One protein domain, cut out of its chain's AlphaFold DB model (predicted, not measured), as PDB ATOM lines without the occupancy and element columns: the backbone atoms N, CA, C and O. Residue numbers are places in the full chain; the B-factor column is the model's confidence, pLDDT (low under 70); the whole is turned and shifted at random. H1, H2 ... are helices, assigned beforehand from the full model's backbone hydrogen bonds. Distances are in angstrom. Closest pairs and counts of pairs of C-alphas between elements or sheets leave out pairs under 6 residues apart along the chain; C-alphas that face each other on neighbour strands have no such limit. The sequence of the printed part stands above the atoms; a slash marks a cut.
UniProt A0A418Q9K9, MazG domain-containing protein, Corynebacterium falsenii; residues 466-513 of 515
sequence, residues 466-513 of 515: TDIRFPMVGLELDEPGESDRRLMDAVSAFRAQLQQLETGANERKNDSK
ATOM      1  N   THR A 466     182.927 274.672 271.481       79.88
ATOM      2  CA  THR A 466     183.250 275.987 270.911       79.88
ATOM      3  C   THR A 466     182.753 276.122 269.477       79.88
ATOM      4  O   THR A 466     182.118 277.122 269.164       79.88
ATOM      5  N   ASP A 467     182.909 275.084 268.652       80.31
ATOM      6  CA  ASP A 467     182.484 275.073 267.244       80.31
ATOM      7  C   ASP A 467     180.969 275.284 267.058       80.31
ATOM      8  O   ASP A 467     180.523 275.717 266.001       80.31
ATOM      9  N   ILE A 468     180.163 274.990 268.087       84.75
ATOM     10  CA  ILE A 468     178.705 275.188 268.086       84.75
ATOM     11  C   ILE A 468     178.348 276.571 268.647       84.75
ATOM     12  O   ILE A 468     177.412 277.208 268.166       84.75
ATOM     13  N   ARG A 469     179.081 277.043 269.663       82.88
ATOM     14  CA  ARG A 469     178.871 278.360 270.295       82.88
ATOM     15  C   ARG A 469     179.359 279.517 269.431       82.88
ATOM     16  O   ARG A 469     178.754 280.585 269.446       82.88
ATOM     17  N   PHE A 470     180.444 279.292 268.702       80.62
ATOM     18  CA  PHE A 470     181.144 280.273 267.888       80.62
ATOM     19  C   PHE A 470     181.396 279.682 266.495       80.62
ATOM     20  O   PHE A 470     182.532 279.374 266.139       80.62
ATOM     21  N   PRO A 471     180.343 279.537 265.671       67.06
ATOM     22  CA  PRO A 471     180.443 278.897 264.358       67.06
ATOM     23  C   PRO A 471     181.330 279.653 263.352       67.06
ATOM     24  O   PRO A 471     181.560 279.155 262.254       67.06
ATOM     25  N   MET A 472     181.824 280.846 263.712       61.03
ATOM     26  CA  MET A 472     182.722 281.650 262.880       61.03
ATOM     27  C   MET A 472     184.214 281.347 263.066       61.03
ATOM     28  O   MET A 472     185.023 281.864 262.302       61.03
ATOM     29  N   VAL A 473     184.594 280.527 264.049       53.66
ATOM     30  CA  VAL A 473     185.997 280.139 264.260       53.66
ATOM     31  C   VAL A 473     186.447 279.222 263.116       53.66
ATOM     32  O   VAL A 473     185.785 278.216 262.846       53.66
ATOM     33  N   GLY A 474     187.547 279.563 262.432       56.31
ATOM     34  CA  GLY A 474     188.112 278.761 261.341       56.31
ATOM     35  C   GLY A 474     187.505 279.010 259.955       56.31
ATOM     36  O   GLY A 474     187.810 278.261 259.028       56.31
ATOM     37  N   LEU A 475     186.647 280.026 259.786       54.59
ATOM     38  CA  LEU A 475     186.037 280.375 258.488       54.59
ATOM     39  C   LEU A 475     187.076 280.774 257.431       54.59
ATOM     40  O   LEU A 475     186.857 280.579 256.240       54.59
ATOM     41  N   GLU A 476     188.214 281.312 257.860       55.81
ATOM     42  CA  GLU A 476     189.359 281.668 257.024       55.81
ATOM     43  C   GLU A 476     190.073 280.458 256.395       55.81
ATOM     44  O   GLU A 476     190.858 280.630 255.461       55.81
ATOM     45  N   LEU A 477     189.787 279.245 256.883       62.31
ATOM     46  CA  LEU A 477     190.346 277.985 256.388       62.31
ATOM     47  C   LEU A 477     189.360 277.178 255.526       62.31
ATOM     48  O   LEU A 477     189.779 276.198 254.913       62.31
ATOM     49  N   ASP A 478     188.084 277.575 255.469       66.19
ATOM     50  CA  ASP A 478     187.016 276.810 254.815       66.19
ATOM     51  C   ASP A 478     186.802 277.223 253.355       66.19
ATOM     52  O   ASP A 478     186.682 278.409 253.031       66.19
ATOM     53  N   GLU A 479     186.635 276.245 252.459       70.56
ATOM     54  CA  GLU A 479     186.062 276.526 251.142       70.56
ATOM     55  C   GLU A 479     184.550 276.840 251.246       70.56
ATOM     56  O   GLU A 479     183.875 276.426 252.200       70.56
ATOM     57  N   PRO A 480     183.955 277.561 250.271       62.53
ATOM     58  CA  PRO A 480     182.535 277.909 250.301       62.53
ATOM     59  C   PRO A 480     181.617 276.691 250.521       62.53
ATOM     60  O   PRO A 480     181.477 275.833 249.650       62.53
ATOM     61  N   GLY A 481     180.950 276.645 251.680       64.44
ATOM     62  CA  GLY A 481     180.027 275.573 252.077       64.44
ATOM     63  C   GLY A 481     180.617 274.498 253.004       64.44
ATOM     64  O   GLY A 481     179.858 273.670 253.511       64.44
ATOM     65  N   GLU A 482     181.926 274.509 253.276       74.75
ATOM     66  CA  GLU A 482     182.554 273.601 254.251       74.75
ATOM     67  C   GLU A 482     182.242 273.993 255.702       74.75
ATOM     68  O   GLU A 482     182.045 273.116 256.544       74.75
ATOM     69  N   SER A 483     182.062 275.287 255.968       75.62
ATOM     70  CA  SER A 483     181.697 275.827 257.283       75.62
ATOM     71  C   SER A 483     180.354 275.293 257.797       75.62
ATOM     72  O   SER A 483     180.246 274.835 258.935       75.62
ATOM     73  N   ASP A 484     179.332 275.271 256.935       80.12
ATOM     74  CA  ASP A 484     178.003 274.738 257.259       80.12
ATOM     75  C   ASP A 484     178.061 273.232 257.532       80.12
ATOM     76  O   ASP A 484     177.344 272.715 258.393       80.12
ATOM     77  N   ARG A 485     178.939 272.517 256.820       81.50
ATOM     78  CA  ARG A 485     179.139 271.079 256.992       81.50
ATOM     79  C   ARG A 485     179.864 270.770 258.300       81.50
ATOM     80  O   ARG A 485     179.381 269.926 259.050       81.50
ATOM     81  N   ARG A 486     180.940 271.499 258.618       85.62
ATOM     82  CA  ARG A 486     181.653 271.400 259.902       85.62
ATOM     83  C   ARG A 486     180.714 271.676 261.072       85.62
ATOM     84  O   ARG A 486     180.675 270.898 262.023       85.62
ATOM     85  N   LEU A 487     179.920 272.744 260.983       85.88
ATOM     86  CA  LEU A 487     178.953 273.098 262.016       85.88
ATOM     87  C   LEU A 487     177.895 272.000 262.200       85.88
ATOM     88  O   LEU A 487     177.601 271.608 263.327       85.88
ATOM     89  N   MET A 488     177.352 271.453 261.110       86.50
ATOM     90  CA  MET A 488     176.390 270.348 261.188       86.50
ATOM     91  C   MET A 488     176.996 269.060 261.759       86.50
ATOM     92  O   MET A 488     176.315 268.353 262.512       86.50
ATOM     93  N   ASP A 489     178.257 268.759 261.450       88.00
ATOM     94  CA  ASP A 489     178.976 267.608 262.000       88.00
ATOM     95  C   ASP A 489     179.210 267.781 263.512       88.00
ATOM     96  O   ASP A 489     178.916 266.866 264.291       88.00
ATOM     97  N   ALA A 490     179.617 268.978 263.951       87.56
ATOM     98  CA  ALA A 490     179.770 269.323 265.366       87.56
ATOM     99  C   ALA A 490     178.436 269.228 266.128       87.56
ATOM    100  O   ALA A 490     178.353 268.578 267.174       87.56
ATOM    101  N   VAL A 491     177.357 269.795 265.573       90.81
ATOM    102  CA  VAL A 491     175.999 269.709 266.140       90.81
ATOM    103  C   VAL A 491     175.531 268.258 266.261       90.81
ATOM    104  O   VAL A 491     174.934 267.878 267.273       90.81
ATOM    105  N   SER A 492     175.807 267.431 265.253       90.19
ATOM    106  CA  SER A 492     175.426 266.016 265.249       90.19
ATOM    107  C   SER A 492     176.189 265.216 266.307       90.19
ATOM    108  O   SER A 492     175.578 264.440 267.047       90.19
ATOM    109  N   ALA A 493     177.501 265.436 266.427       90.88
ATOM    110  CA  ALA A 493     178.335 264.806 267.448       90.88
ATOM    111  C   ALA A 493     177.893 265.196 268.867       90.88
ATOM    112  O   ALA A 493     177.736 264.333 269.735       90.88
ATOM    113  N   PHE A 494     177.611 266.480 269.092       93.31
ATOM    114  CA  PHE A 494     177.188 266.966 270.401       93.31
ATOM    115  C   PHE A 494     175.785 266.482 270.790       93.31
ATOM    116  O   PHE A 494     175.571 266.073 271.931       93.31
ATOM    117  N   ARG A 495     174.834 266.403 269.846       91.81
ATOM    118  CA  ARG A 495     173.527 265.768 270.111       91.81
ATOM    119  C   ARG A 495     173.660 264.315 270.559       91.81
ATOM    120  O   ARG A 495     172.952 263.900 271.476       91.81
ATOM    121  N   ALA A 496     174.557 263.544 269.943       88.12
ATOM    122  CA  ALA A 496     174.796 262.160 270.350       88.12
ATOM    123  C   ALA A 496     175.336 262.076 271.790       88.12
ATOM    124  O   ALA A 496     174.946 261.186 272.548       88.12
ATOM    125  N   GLN A 497     176.176 263.031 272.198       87.25
ATOM    126  CA  GLN A 497     176.684 263.133 273.566       87.25
ATOM    127  C   GLN A 497     175.580 263.488 274.575       87.25
ATOM    128  O   GLN A 497     175.493 262.859 275.632       87.25
ATOM    129  N   LEU A 498     174.695 264.436 274.244       86.56
ATOM    130  CA  LEU A 498     173.550 264.792 275.092       86.56
ATOM    131  C   LEU A 498     172.611 263.598 275.318       86.56
ATOM    132  O   LEU A 498     172.202 263.341 276.449       86.56
ATOM    133  N   GLN A 499     172.343 262.803 274.277       86.12
ATOM    134  CA  GLN A 499     171.528 261.588 274.401       86.12
ATOM    135  C   GLN A 499     172.170 260.545 275.330       86.12
ATOM    136  O   GLN A 499     171.476 259.909 276.126       86.12
ATOM    137  N   GLN A 500     173.496 260.382 275.294       83.81
ATOM    138  CA  GLN A 500     174.199 259.476 276.211       83.81
ATOM    139  C   GLN A 500     174.117 259.948 277.670       83.81
ATOM    140  O   GLN A 500     173.915 259.128 278.570       83.81
ATOM    141  N   LEU A 501     174.213 261.260 277.912       79.06
ATOM    142  CA  LEU A 501     174.050 261.849 279.244       79.06
ATOM    143  C   LEU A 501     172.628 261.651 279.785       79.06
ATOM    144  O   LEU A 501     172.458 261.290 280.951       79.06
ATOM    145  N   GLU A 502     171.614 261.812 278.936       77.62
ATOM    146  CA  GLU A 502     170.210 261.603 279.298       77.62
ATOM    147  C   GLU A 502     169.910 260.126 279.617       77.62
ATOM    148  O   GLU A 502     169.255 259.813 280.619       77.62
ATOM    149  N   THR A 503     170.461 259.199 278.828       75.19
ATOM    150  CA  THR A 503     170.294 257.751 279.046       75.19
ATOM    151  C   THR A 503     170.984 257.305 280.341       75.19
ATOM    152  O   THR A 503     170.371 256.640 281.178       75.19
ATOM    153  N   GLY A 504     172.218 257.764 280.582       69.75
ATOM    154  CA  GLY A 504     172.970 257.461 281.803       69.75
ATOM    155  C   GLY A 504     172.403 258.117 283.071       69.75
ATOM    156  O   GLY A 504     172.601 257.601 284.174       69.75
ATOM    157  N   ALA A 505     171.681 259.234 282.952       63.56
ATOM    158  CA  ALA A 505     170.949 259.842 284.065       63.56
ATOM    159  C   ALA A 505     169.670 259.058 284.415       63.56
ATOM    160  O   ALA A 505     169.314 258.940 285.592       63.56
ATOM    161  N   ASN A 506     168.999 258.487 283.411       62.84
ATOM    162  CA  ASN A 506     167.811 257.655 283.603       62.84
ATOM    163  C   ASN A 506     168.137 256.270 284.189       62.84
ATOM    164  O   ASN A 506     167.399 255.799 285.054       62.84
ATOM    165  N   GLU A 507     169.257 255.651 283.811       61.50
ATOM    166  CA  GLU A 507     169.714 254.382 284.404       61.50
ATOM    167  C   GLU A 507     170.054 254.539 285.896       61.50
ATOM    168  O   GLU A 507     169.551 253.783 286.728       61.50
ATOM    169  N   ARG A 508     170.772 255.608 286.276       58.75
ATOM    170  CA  ARG A 508     171.070 255.918 287.692       58.75
ATOM    171  C   ARG A 508     169.813 256.194 288.526       58.75
ATOM    172  O   ARG A 508     169.770 255.861 289.711       58.75
ATOM    173  N   LYS A 509     168.775 256.791 287.927       59.03
ATOM    174  CA  LYS A 509     167.471 256.999 288.584       59.03
ATOM    175  C   LYS A 509     166.667 255.706 288.748       59.03
ATOM    176  O   LYS A 509     165.892 255.618 289.699       59.03
ATOM    177  N   ASN A 510     166.833 254.727 287.859       58.56
ATOM    178  CA  ASN A 510     166.164 253.428 287.962       58.56
ATOM    179  C   ASN A 510     166.844 252.505 288.982       58.56
ATOM    180  O   ASN A 510     166.141 251.868 289.765       58.56
ATOM    181  N   ASP A 511     168.175 252.512 289.069       56.59
ATOM    182  CA  ASP A 511     168.906 251.742 290.087       56.59
ATOM    183  C   ASP A 511     168.653 252.267 291.509       56.59
ATOM    184  O   ASP A 511     168.522 251.488 292.449       56.59
ATOM    185  N   SER A 512     168.471 253.583 291.671       56.06
ATOM    186  CA  SER A 512     168.112 254.188 292.963       56.06
ATOM    187  C   SER A 512     166.647 253.970 293.378       56.06
ATOM    188  O   SER A 512     166.282 254.341 294.493       56.06
ATOM    189  N   LYS A 513     165.792 253.428 292.498       55.41
ATOM    190  CA  LYS A 513     164.392 253.073 292.805       55.41
ATOM    191  C   LYS A 513     164.180 251.575 293.045       55.41
ATOM    192  O   LYS A 513     163.118 251.207 293.539       55.41
TER     193      LYS A 513
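Overview. This is residues 466 to 513 of the 515 residues of the protein "MazG domain-containing protein" of Corynebacterium falsenii (UniProt A0A418Q9K9). A very short helix, H1, leads into a loop that folds back, and H1 packs on the side of one long helix, H2, which makes the length of the rod. Residues 495 to 513, of which 495 to 511 belong to H2, stick out free. The printed part has 48 residues, H1 then H2, no named strand, and is all helix. It is extended, with a radius of gyration of the C-alphas of 16.1 A, and spans 52 by 14 by 9 A.

Arrangement. H1, residues 466 to 469, and H2, residues 482 to 511, touch, and H2 touches H1 with residues 487 to 491 alone; the closest C-alphas of the two, those of Ile 468 and Val 491, are 6.4 A apart. In H2 every O i to N i+4 pair is within hydrogen-bond range; H1 is too short for such a pair.

Along the chain. H1 begins at C-alpha 466 (183.250, 275.987, 270.911). H2, 44.1 A long from first to last C-alpha, runs from C-alpha 482 (182.554, 273.601, 254.251) to C-alpha 511 (168.906, 251.742, 290.087).

Size, cuts and confidence. The two farthest C-alphas, of Glu 479 and Lys 513, are 52.5 A apart. The printed part has no cut. The link from H1 to H2, residues 470 to 481, is long. Model confidence is under 70 at residues 471 to 478, 480 to 481 and 504 to 513.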